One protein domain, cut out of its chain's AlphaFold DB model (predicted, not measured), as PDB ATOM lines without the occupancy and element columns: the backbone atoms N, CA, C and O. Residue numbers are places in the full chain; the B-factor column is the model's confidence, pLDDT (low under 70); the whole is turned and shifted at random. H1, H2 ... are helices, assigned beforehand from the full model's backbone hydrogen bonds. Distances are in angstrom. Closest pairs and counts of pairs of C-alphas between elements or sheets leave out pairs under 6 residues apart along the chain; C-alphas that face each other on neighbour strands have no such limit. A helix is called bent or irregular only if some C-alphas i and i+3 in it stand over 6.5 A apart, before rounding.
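AT A GLANCE: This is residues 6 to 88 of the 92 residues of an uncharacterized protein of Photobacterium damselae subsp. damselae (UniProt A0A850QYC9). Five helices make an up-and-down bundle, each running against the one before it in the chain, and they form a ring in which H1 packs on H2, H2 on H3, H3 on H4, H4 on H5, and H5 back on H1. H5 crosses H1 at a steeper angle than the other neighbours cross each other, and H3 has a kink near residue 45. The printed part has 83 residues, with five named helices in the order H1 H2 H3 H4 H5 and no named strand; the class is all helix. It is compact, with a radius of gyration of the C-alphas of 11.5 A, and spans 32 by 23 by 19 A.

HOW THE PARTS SIT: H3, residues 38 to 53, is the longest helix by residues and touches H2, residues 22 to 35, at a shallow tilt of 26 degrees, opposite ways; their closest C-alphas, those of Ile 33 and Arg 40, are 5.4 A apart. H3 also touches H4, residues 59 to 72, at a shallow tilt of 31 degrees, opposite ways, with the C-alphas of Ile 46 and Glu 69 closest at 6.7 A. H2 touches H1, residues 6 to 20, at a shallow tilt of 19 degrees, opposite ways, the closest C-alphas being those of Leu 17 and Ala 25 at 5.1 A. H4 touches H5, residues 76 to 88, with residues 67 to 71 alone, and the closest C-alphas are those of Ile 70 and Lys 79 at 6.1 A. H1 and H5 touch and run the same way at a steep tilt of 38 degrees, only just past shallow; the C-alphas of Ser 15 and Phe 82 are the closest, 5.4 A apart. H1 and H3 are close but not clearly touching, with the C-alphas of Glu 7 and Lys 39 closest at 7.9 A. H2 is apart from H4 and from H5. In H1 every O i to N i+4 pair is within hydrogen-bond range; in H2 it is 8 of 10, in H3 8 of 12, in H4 9 of 10 and in H5 8 of 9.

IN THESE COORDINATES: From first to last C-alpha, H3 measures 23.7 A, H1 21.1 A, H4 20.3 A, H2 20.1 A and H5 18.5 A. H3 is irregular, with C-alphas 42 and 45 8.0 A apart and a kink of 61 degrees near residue 45. H2 is only just irregular, with C-alphas 23 and 26 6.9 A apart. H1 begins at C-alpha 6 (217.864, 346.883, 270.883), H3 begins at C-alpha 38 (212.071, 347.352, 282.314), and H5 ends at C-alpha 88 (237.686, 353.711, 274.637).

THE WHOLE: The two C-alphas farthest apart are those of Asp 6 and Asn 57, at 32.5 A. The printed part has no cut, and its four links between helices are tight. The mean pLDDT of the printed part is 85.9, and residues 54 to 55, between H3 and H4, are under 70.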
ATOM      1  N   ASP A   6     218.397 345.533 270.690       86.88
ATOM      2  CA  ASP A   6     217.864 346.883 270.883       86.88
ATOM      3  C   ASP A   6     218.170 347.421 272.288       86.88
ATOM      4  O   ASP A   6     218.654 348.543 272.434       86.88
ATOM      5  N   GLU A   7     217.984 346.600 273.325       87.19
ATOM      6  CA  GLU A   7     218.331 346.956 274.707       87.19
ATOM      7  C   GLU A   7     219.830 347.277 274.832       87.19
ATOM      8  O   GLU A   7     220.200 348.296 275.416       87.19
ATOM      9  N   LYS A   8     220.702 346.472 274.214       90.25
ATOM     10  CA  LYS A   8     222.155 346.720 274.201       90.25
ATOM     11  C   LYS A   8     222.522 348.021 273.496       90.25
ATOM     12  O   LYS A   8     223.380 348.745 273.992       90.25
ATOM     13  N   GLN A   9     221.893 348.324 272.361       90.25
ATOM     14  CA  GLN A   9     222.157 349.553 271.606       90.25
ATOM     15  C   GLN A   9     221.763 350.803 272.394       90.25
ATOM     16  O   GLN A   9     222.506 351.787 272.408       90.25
ATOM     17  N   VAL A  10     220.628 350.757 273.093       90.12
ATOM     18  CA  VAL A  10     220.184 351.855 273.960       90.12
ATOM     19  C   VAL A  10     221.153 352.046 275.126       90.12
ATOM     20  O   VAL A  10     221.616 353.161 275.357       90.12
ATOM     21  N   LEU A  11     221.520 350.964 275.820       91.19
ATOM     22  CA  LEU A  11     222.480 351.016 276.928       91.19
ATOM     23  C   LEU A  11     223.847 351.535 276.477       91.19
ATOM     24  O   LEU A  11     224.456 352.340 277.176       91.19
ATOM     25  N   ARG A  12     224.305 351.124 275.289       92.00
ATOM     26  CA  ARG A  12     225.550 351.623 274.705       92.00
ATOM     27  C   ARG A  12     225.474 353.118 274.419       92.00
ATOM     28  O   ARG A  12     226.367 353.847 274.824       92.00
ATOM     29  N   SER A  13     224.383 353.574 273.806       92.38
ATOM     30  CA  SER A  13     224.179 354.992 273.489       92.38
ATOM     31  C   SER A  13     224.167 355.862 274.751       92.38
ATOM     32  O   SER A  13     224.808 356.908 274.789       92.38
ATOM     33  N   ILE A  14     223.488 355.412 275.813       91.56
ATOM     34  CA  ILE A  14     223.500 356.089 277.119       91.56
ATOM     35  C   ILE A  14     224.914 356.096 277.704       91.56
ATOM     36  O   ILE A  14     225.376 357.123 278.193       91.56
ATOM     37  N   SER A  15     225.614 354.965 277.635       92.12
ATOM     38  CA  SER A  15     226.972 354.847 278.147       92.12
ATOM     39  C   SER A  15     227.966 355.760 277.428       92.12
ATOM     40  O   SER A  15     228.780 356.388 278.099       92.12
ATOM     41  N   ASP A  16     227.892 355.875 276.102       92.38
ATOM     42  CA  ASP A  16     228.733 356.798 275.339       92.38
ATOM     43  C   ASP A  16     228.403 358.256 275.713       92.38
ATOM     44  O   ASP A  16     229.303 359.069 275.926       92.38
ATOM     45  N   LEU A  17     227.120 358.598 275.890       91.56
ATOM     46  CA  LEU A  17     226.727 359.936 276.344       91.56
ATOM     47  C   LEU A  17     227.290 360.271 277.727       91.56
ATOM     48  O   LEU A  17     227.767 361.381 277.917       91.56
ATOM     49  N   LEU A  18     227.293 359.332 278.675       89.88
ATOM     50  CA  LEU A  18     227.865 359.560 280.007       89.88
ATOM     51  C   LEU A  18     229.341 359.943 279.955       89.88
ATOM     52  O   LEU A  18     229.782 360.798 280.712       89.88
ATOM     53  N   VAL A  19     230.101 359.335 279.049       89.94
ATOM     54  CA  VAL A  19     231.539 359.583 278.932       89.94
ATOM     55  C   VAL A  19     231.811 360.871 278.157       89.94
ATOM     56  O   VAL A  19     232.603 361.714 278.588       89.94
ATOM     57  N   TYR A  20     231.158 361.059 277.011       88.50
ATOM     58  CA  TYR A  20     231.525 362.123 276.077       88.50
ATOM     59  C   TYR A  20     230.685 363.391 276.223       88.50
ATOM     60  O   TYR A  20     231.223 364.479 276.023       88.50
ATOM     61  N   LYS A  21     229.397 363.273 276.567       88.56
ATOM     62  CA  LYS A  21     228.447 364.398 276.646       88.56
ATOM     63  C   LYS A  21     227.428 364.225 277.791       88.56
ATOM     64  O   LYS A  21     226.225 364.048 277.532       88.56
ATOM     65  N   PRO A  22     227.891 364.217 279.055       86.69
ATOM     66  CA  PRO A  22     227.062 363.893 280.217       86.69
ATOM     67  C   PRO A  22     225.851 364.823 280.385       86.69
ATOM     68  O   PRO A  22     224.827 364.408 280.929       86.69
ATOM     69  N   GLU A  23     225.908 366.043 279.847       84.75
ATOM     70  CA  GLU A  23     224.808 367.008 279.838       84.75
ATOM     71  C   GLU A  23     223.547 366.498 279.112       84.75
ATOM     72  O   GLU A  23     222.432 366.903 279.453       84.75
ATOM     73  N   PHE A  24     223.698 365.568 278.159       87.94
ATOM     74  CA  PHE A  24     222.580 364.945 277.438       87.94
ATOM     75  C   PHE A  24     222.191 363.571 277.992       87.94
ATOM     76  O   PHE A  24     221.082 363.100 277.722       87.94
ATOM     77  N   ALA A  25     223.066 362.933 278.777       87.88
ATOM     78  CA  ALA A  25     222.867 361.569 279.262       87.88
ATOM     79  C   ALA A  25     221.589 361.425 280.102       87.88
ATOM     80  O   ALA A  25     220.850 360.456 279.938       87.88
ATOM     81  N   GLY A  26     221.274 362.422 280.939       85.00
ATOM     82  CA  GLY A  26     220.082 362.389 281.793       85.00
ATOM     83  C   GLY A  26     218.779 362.355 280.997       85.00
ATOM     84  O   GLY A  26     217.907 361.533 281.266       85.00
ATOM     85  N   LYS A  27     218.664 363.192 279.957       86.94
ATOM     86  CA  LYS A  27     217.481 363.189 279.088       86.94
ATOM     87  C   LYS A  27     217.360 361.868 278.325       86.94
ATOM     88  O   LYS A  27     216.292 361.268 278.328       86.94
ATOM     89  N   ALA A  28     218.454 361.396 277.725       88.31
ATOM     90  CA  ALA A  28     218.460 360.141 276.972       88.31
ATOM     91  C   ALA A  28     218.069 358.935 277.845       88.31
ATOM     92  O   ALA A  28     217.365 358.035 277.392       88.31
ATOM     93  N   MET A  29     218.491 358.935 279.110       87.44
ATOM     94  CA  MET A  29     218.115 357.907 280.071       87.44
ATOM     95  C   MET A  29     216.625 357.966 280.437       87.44
ATOM     96  O   MET A  29     215.969 356.926 280.425       87.44
ATOM     97  N   ILE A  30     216.070 359.154 280.696       85.69
ATOM     98  CA  ILE A  30     214.627 359.326 280.948       85.69
ATOM     99  C   ILE A  30     213.810 358.849 279.741       85.69
ATOM    100  O   ILE A  30     212.858 358.088 279.906       85.69
ATOM    101  N   ASP A  31     214.208 359.230 278.526       88.56
ATOM    102  CA  ASP A  31     213.537 358.812 277.291       88.56
ATOM    103  C   ASP A  31     213.586 357.279 277.125       88.56
ATOM    104  O   ASP A  31     212.584 356.648 276.776       88.56
ATOM    105  N   ALA A  32     214.720 356.649 277.455       87.12
ATOM    106  CA  ALA A  32     214.854 355.197 277.440       87.12
ATOM    107  C   ALA A  32     213.940 354.515 278.470       87.12
ATOM    108  O   ALA A  32     213.258 353.553 278.114       87.12
ATOM    109  N   ILE A  33     213.882 355.018 279.705       85.88
ATOM    110  CA  ILE A  33     213.011 354.487 280.767       85.88
ATOM    111  C   ILE A  33     211.532 354.641 280.388       85.88
ATOM    112  O   ILE A  33     210.759 353.698 280.543       85.88
ATOM    113  N   ASN A  34     211.144 355.790 279.832       85.94
ATOM    114  CA  ASN A  34     209.774 356.037 279.383       85.94
ATOM    115  C   ASN A  34     209.381 355.143 278.196       85.94
ATOM    116  O   ASN A  34     208.215 354.776 278.069       85.94
ATOM    117  N   SER A  35     210.340 354.773 277.337       85.44
ATOM    118  CA  SER A  35     210.095 353.863 276.209       85.44
ATOM    119  C   SER A  35     209.870 352.407 276.632       85.44
ATOM    120  O   SER A  35     209.177 351.666 275.938       85.44
ATOM    121  N   ASP A  36     210.480 351.974 277.738       82.38
ATOM    122  CA  ASP A  36     210.354 350.622 278.285       82.38
ATOM    123  C   ASP A  36     210.744 350.645 279.764       82.38
ATOM    124  O   ASP A  36     211.925 350.753 280.109       82.38
ATOM    125  N   SER A  37     209.752 350.501 280.642       79.06
ATOM    126  CA  SER A  37     209.946 350.582 282.091       79.06
ATOM    127  C   SER A  37     210.910 349.525 282.632       79.06
ATOM    128  O   SER A  37     211.550 349.767 283.651       79.06
ATOM    129  N   ARG A  38     211.104 348.399 281.930       79.88
ATOM    130  CA  ARG A  38     212.071 347.352 282.314       79.88
ATOM    131  C   ARG A  38     213.518 347.842 282.244       79.88
ATOM    132  O   ARG A  38     214.399 347.257 282.864       79.88
ATOM    133  N   LYS A  39     213.781 348.920 281.495       82.00
ATOM    134  CA  LYS A  39     215.100 349.563 281.441       82.00
ATOM    135  C   LYS A  39     215.408 350.349 282.710       82.00
ATOM    136  O   LYS A  39     216.581 350.600 282.954       82.00
ATOM    137  N   ARG A  40     214.403 350.691 283.527       81.31
ATOM    138  CA  ARG A  40     214.609 351.351 284.822       81.31
ATOM    139  C   ARG A  40     215.501 350.507 285.723       81.31
ATOM    140  O   ARG A  40     216.542 350.991 286.136       81.31
ATOM    141  N   ASP A  41     215.172 349.231 285.899       79.25
ATOM    142  CA  ASP A  41     215.943 348.309 286.747       79.25
ATOM    143  C   ASP A  41     217.386 348.119 286.246       79.25
ATOM    144  O   ASP A  41     218.306 347.853 287.017       79.25
ATOM    145  N   LEU A  42     217.606 348.255 284.933       79.31
ATOM    146  CA  LEU A  42     218.936 348.154 284.325       79.31
ATOM    147  C   LEU A  42     219.774 349.428 284.505       79.31
ATOM    148  O   LEU A  42     220.995 349.369 284.357       79.31
ATOM    149  N   LEU A  43     219.129 350.562 284.778       79.81
ATOM    150  CA  LEU A  43     219.717 351.900 284.719       79.81
ATOM    151  C   LEU A  43     219.644 352.671 286.042       79.81
ATOM    152  O   LEU A  43     220.294 353.705 286.143       79.81
ATOM    153  N   GLU A  44     218.909 352.183 287.042       78.25
ATOM    154  CA  GLU A  44     218.599 352.888 288.295       78.25
ATOM    155  C   GLU A  44     219.850 353.451 288.986       78.25
ATOM    156  O   GLU A  44     219.940 354.656 289.200       78.25
ATOM    157  N   ASN A  45     220.878 352.620 289.190       75.12
ATOM    158  CA  ASN A  45     222.134 353.047 289.824       75.12
ATOM    159  C   ASN A  45     222.848 354.185 289.072       75.12
ATOM    160  O   ASN A  45     223.563 354.984 289.668       75.12
ATOM    161  N   ILE A  46     222.693 354.241 287.749       82.56
ATOM    162  CA  ILE A  46     223.310 355.270 286.910       82.56
ATOM    163  C   ILE A  46     222.410 356.515 286.836       82.56
ATOM    164  O   ILE A  46     222.925 357.625 286.718       82.56
ATOM    165  N   ALA A  47     221.087 356.359 286.926       80.62
ATOM    166  CA  ALA A  47     220.138 357.469 286.888       80.62
ATOM    167  C   ALA A  47     220.382 358.456 288.032       80.62
ATOM    168  O   ALA A  47     220.580 359.647 287.784       80.62
ATOM    169  N   ASP A  48     220.498 357.938 289.254       80.81
ATOM    170  CA  ASP A  48     220.763 358.741 290.451       80.81
ATOM    171  C   ASP A  48     222.120 359.462 290.363       80.81
ATOM    172  O   ASP A  48     222.274 360.628 290.749       80.81
ATOM    173  N   PHE A  49     223.125 358.794 289.791       85.19
ATOM    174  CA  PHE A  49     224.437 359.390 289.557       85.19
ATOM    175  C   PHE A  49     224.369 360.586 288.598       85.19
ATOM    176  O   PHE A  49     224.960 361.634 288.864       85.19
ATOM    177  N   ILE A  50     223.630 360.472 287.493       79.88
ATOM    178  CA  ILE A  50     223.502 361.575 286.535       79.88
ATOM    179  C   ILE A  50     222.808 362.773 287.175       79.88
ATOM    180  O   ILE A  50     223.271 363.902 287.006       79.88
ATOM    181  N   GLU A  51     221.714 362.548 287.905       77.56
ATOM    182  CA  GLU A  51     220.973 363.633 288.552       77.56
ATOM    183  C   GLU A  51     221.850 364.402 289.544       77.56
ATOM    184  O   GLU A  51     221.853 365.635 289.546       77.56
ATOM    185  N   THR A  52     222.663 363.687 290.323       78.94
ATOM    186  CA  THR A  52     223.560 364.292 291.318       78.94
ATOM    187  C   THR A  52     224.791 364.968 290.709       78.94
ATOM    188  O   THR A  52     225.356 365.874 291.326       78.94
ATOM    189  N   LYS A  53     225.212 364.576 289.500       79.62
ATOM    190  CA  LYS A  53     226.451 365.059 288.863       79.62
ATOM    191  C   LYS A  53     226.256 365.911 287.614       79.62
ATOM    192  O   LYS A  53     227.246 366.343 287.024       79.62
ATOM    193  N   LYS A  54     225.011 366.242 287.259       65.38
ATOM    194  CA  LYS A  54     224.632 367.059 286.088       65.38
ATOM    195  C   LYS A  54     225.355 368.413 285.975       65.38
ATOM    196  O   LYS A  54     225.443 368.961 284.882       65.38
ATOM    197  N   TYR A  55     225.883 368.938 287.082       66.50
ATOM    198  CA  TYR A  55     226.608 370.213 287.151       66.50
ATOM    199  C   TYR A  55     228.059 370.065 287.632       66.50
ATOM    200  O   TYR A  55     228.642 371.020 288.145       66.50
ATOM    201  N   SER A  56     228.648 368.867 287.534       73.56
ATOM    202  CA  SER A  56     230.057 368.695 287.884       73.56
ATOM    203  C   SER A  56     230.939 369.455 286.892       73.56
ATOM    204  O   SER A  56     231.011 369.106 285.717       73.56
ATOM    205  N   ASN A  57     231.649 370.474 287.378       74.06
ATOM    206  CA  ASN A  57     232.606 371.240 286.573       74.06
ATOM    207  C   ASN A  57     233.975 370.542 286.458       74.06
ATOM    208  O   ASN A  57     234.840 371.009 285.721       74.06
ATOM    209  N   ASN A  58     234.190 369.438 287.186       86.69
ATOM    210  CA  ASN A  58     235.431 368.669 287.152       86.69
ATOM    211  C   ASN A  58     235.214 367.331 286.430       86.69
ATOM    212  O   ASN A  58     234.640 366.389 286.985       86.69
ATOM    213  N   ARG A  59     235.696 367.263 285.183       84.50
ATOM    214  CA  ARG A  59     235.560 366.096 284.302       84.50
ATOM    215  C   ARG A  59     236.314 364.870 284.818       84.50
ATOM    216  O   ARG A  59     235.783 363.770 284.742       84.50
ATOM    217  N   GLU A  60     237.520 365.040 285.349       86.56
ATOM    218  CA  GLU A  60     238.331 363.918 285.838       86.56
ATOM    219  C   GLU A  60     237.674 363.259 287.055       86.56
ATOM    220  O   GLU A  60     237.460 362.046 287.076       86.56
ATOM    221  N   GLN A  61     237.251 364.075 288.026       87.69
ATOM    222  CA  GLN A  61     236.521 363.583 289.192       87.69
ATOM    223  C   GLN A  61     235.215 362.889 288.782       87.69
ATOM    224  O   GLN A  61     234.912 361.809 289.289       87.69
ATOM    225  N   TYR A  62     234.472 363.470 287.837       89.25
ATOM    226  CA  TYR A  62     233.252 362.866 287.308       89.25
ATOM    227  C   TYR A  62     233.505 361.465 286.735       89.25
ATOM    228  O   TYR A  62     232.758 360.539 287.039       89.25
ATOM    229  N   LEU A  63     234.564 361.281 285.942       88.69
ATOM    230  CA  LEU A  63     234.878 359.989 285.326       88.69
ATOM    231  C   LEU A  63     235.317 358.938 286.354       88.69
ATOM    232  O   LEU A  63     234.945 357.770 286.228       88.69
ATOM    233  N   ILE A  64     236.059 359.343 287.390       89.50
ATOM    234  CA  ILE A  64     236.418 358.459 288.511       89.50
ATOM    235  C   ILE A  64     235.157 357.986 289.241       89.50
ATOM    236  O   ILE A  64     235.002 356.795 289.513       89.50
ATOM    237  N   GLU A  65     234.239 358.901 289.542       89.56
ATOM    238  CA  GLU A  65     232.987 358.562 290.216       89.56
ATOM    239  C   GLU A  65     232.080 357.702 289.321       89.56
ATOM    240  O   GLU A  65     231.569 356.684 289.783       89.56
ATOM    241  N   LEU A  66     231.970 358.020 288.027       90.50
ATOM    242  CA  LEU A  66     231.226 357.222 287.049       90.50
ATOM    243  C   LEU A  66     231.761 355.785 286.977       90.50
ATOM    244  O   LEU A  66     230.982 354.830 286.981       90.50
ATOM    245  N   LYS A  67     233.089 355.613 286.956       91.12
ATOM    246  CA  LYS A  67     233.725 354.290 287.008       91.12
ATOM    247  C   LYS A  67     233.299 353.522 288.261       91.12
ATOM    248  O   LYS A  67     232.957 352.345 288.159       91.12
ATOM    249  N   ASN A  68     233.282 354.180 289.420       90.56
ATOM    250  CA  ASN A  68     232.862 353.555 290.675       90.56
ATOM    251  C   ASN A  68     231.385 353.134 290.646       90.56
ATOM    252  O   ASN A  68     231.060 352.053 291.135       90.56
ATOM    253  N   GLU A  69     230.499 353.931 290.047       90.62
ATOM    254  CA  GLU A  69     229.084 353.562 289.902       90.62
ATOM    255  C   GLU A  69     228.883 352.369 288.962       90.62
ATOM    256  O   GLU A  69     228.109 351.456 289.261       90.62
ATOM    257  N   ILE A  70     229.640 352.300 287.865       91.12
ATOM    258  CA  ILE A  70     229.586 351.164 286.933       91.12
ATOM    259  C   ILE A  70     230.004 349.857 287.613       91.12
ATOM    260  O   ILE A  70     229.425 348.801 287.340       91.12
ATOM    261  N   GLU A  71     230.955 349.898 288.550       90.75
ATOM    262  CA  GLU A  71     231.341 348.702 289.306       90.75
ATOM    263  C   GLU A  71     230.218 348.161 290.202       90.75
ATOM    264  O   GLU A  71     230.170 346.949 290.441       90.75
ATOM    265  N   LYS A  72     229.270 349.003 290.631       89.62
ATOM    266  CA  LYS A  72     228.123 348.591 291.461       89.62
ATOM    267  C   LYS A  72     227.018 347.891 290.667       89.62
ATOM    268  O   LYS A  72     226.166 347.230 291.267       89.62
ATOM    269  N   ILE A  73     227.021 347.993 289.334       88.75
ATOM    270  CA  ILE A  73     226.041 347.326 288.465       88.75
ATOM    271  C   ILE A  73     226.115 345.807 288.688       88.75
ATOM    272  O   ILE A  73     227.158 345.184 288.499       88.75
ATOM    273  N   GLN A  74     225.007 345.183 289.083       87.75
ATOM    274  CA  GLN A  74     224.974 343.739 289.356       87.75
ATOM    275  C   GLN A  74     224.898 342.908 288.069       87.75
ATOM    276  O   GLN A  74     225.464 341.819 287.974       87.75
ATOM    277  N   ASN A  75     224.222 343.428 287.042       88.50
ATOM    278  CA  ASN A  75     224.117 342.750 285.758       88.50
ATOM    279  C   ASN A  75     225.449 342.833 284.994       88.50
ATOM    280  O   ASN A  75     225.829 343.896 284.505       88.50
ATOM    281  N   LYS A  76     226.135 341.691 284.852       90.12
ATOM    282  CA  LYS A  76     227.424 341.595 284.152       90.12
ATOM    283  C   LYS A  76     227.366 342.127 282.717       90.12
ATOM    284  O   LYS A  76     228.271 342.837 282.310       90.12
ATOM    285  N   GLU A  77     226.317 341.814 281.958       91.38
ATOM    286  CA  GLU A  77     226.213 342.228 280.553       91.38
ATOM    287  C   GLU A  77     226.048 343.751 280.424       91.38
ATOM    288  O   GLU A  77     226.696 344.368 279.584       91.38
ATOM    289  N   VAL A  78     225.257 344.367 281.308       90.62
ATOM    290  CA  VAL A  78     225.141 345.834 281.392       90.62
ATOM    291  C   VAL A  78     226.475 346.452 281.812       90.62
ATOM    292  O   VAL A  78     226.931 347.400 281.180       90.62
ATOM    293  N   LYS A  79     227.137 345.892 282.834       92.12
ATOM    294  CA  LYS A  79     228.436 346.381 283.313       92.12
ATOM    295  C   LYS A  79     229.477 346.417 282.194       92.12
ATOM    296  O   LYS A  79     230.152 347.428 282.044       92.12
ATOM    297  N   GLU A  80     229.590 345.352 281.402       92.25
ATOM    298  CA  GLU A  80     230.545 345.294 280.287       92.25
ATOM    299  C   GLU A  80     230.259 346.358 279.221       92.25
ATOM    300  O   GLU A  80     231.182 347.030 278.765       92.25
ATOM    301  N   ILE A  81     228.986 346.584 278.869       92.00
ATOM    302  CA  ILE A  81     228.607 347.651 277.925       92.00
ATOM    303  C   ILE A  81     229.109 349.010 278.418       92.00
ATOM    304  O   ILE A  81     229.673 349.773 277.633       92.00
ATOM    305  N   PHE A  82     228.938 349.286 279.712       91.62
ATOM    306  CA  PHE A  82     229.342 350.552 280.309       91.62
ATOM    307  C   PHE A  82     230.861 350.701 280.447       91.62
ATOM    308  O   PHE A  82     231.406 351.776 280.197       91.62
ATOM    309  N   LYS A  83     231.562 349.617 280.799       92.06
ATOM    310  CA  LYS A  83     233.028 349.599 280.879       92.06
ATOM    311  C   LYS A  83     233.682 349.871 279.532       92.06
ATOM    312  O   LYS A  83     234.638 350.638 279.487       92.06
ATOM    313  N   LEU A  84     233.152 349.288 278.456       91.06
ATOM    314  CA  LEU A  84     233.706 349.454 277.113       91.06
ATOM    315  C   LEU A  84     233.737 350.922 276.676       91.06
ATOM    316  O   LEU A  84     234.713 351.362 276.081       91.06
ATOM    317  N   SER A  85     232.689 351.692 276.965       86.50
ATOM    318  CA  SER A  85     232.639 353.109 276.577       86.50
ATOM    319  C   SER A  85     233.641 353.957 277.369       86.50
ATOM    320  O   SER A  85     234.214 354.898 276.829       86.50
ATOM    321  N   LEU A  86     233.899 353.598 278.634       84.94
ATOM    322  CA  LEU A  86     234.924 354.232 279.470       84.94
ATOM    323  C   LEU A  86     236.349 353.871 279.052       84.94
ATOM    324  O   LEU A  86     237.235 354.712 279.154       84.94
ATOM    325  N   SER A  87     236.592 352.633 278.612       81.50
ATOM    326  CA  SER A  87     237.926 352.209 278.178       81.50
ATOM    327  C   SER A  87     238.335 352.855 276.861       81.50
ATOM    328  O   SER A  87     239.490 353.240 276.742       81.50
ATOM    329  N   THR A  88     237.401 353.042 275.919       75.44
ATOM    330  CA  THR A  88     237.686 353.711 274.637       75.44
ATOM    331  C   THR A  88     238.197 355.141 274.830       75.44
ATOM    332  O   THR A  88     239.003 355.599 274.038       75.44
TER     333      THR A  88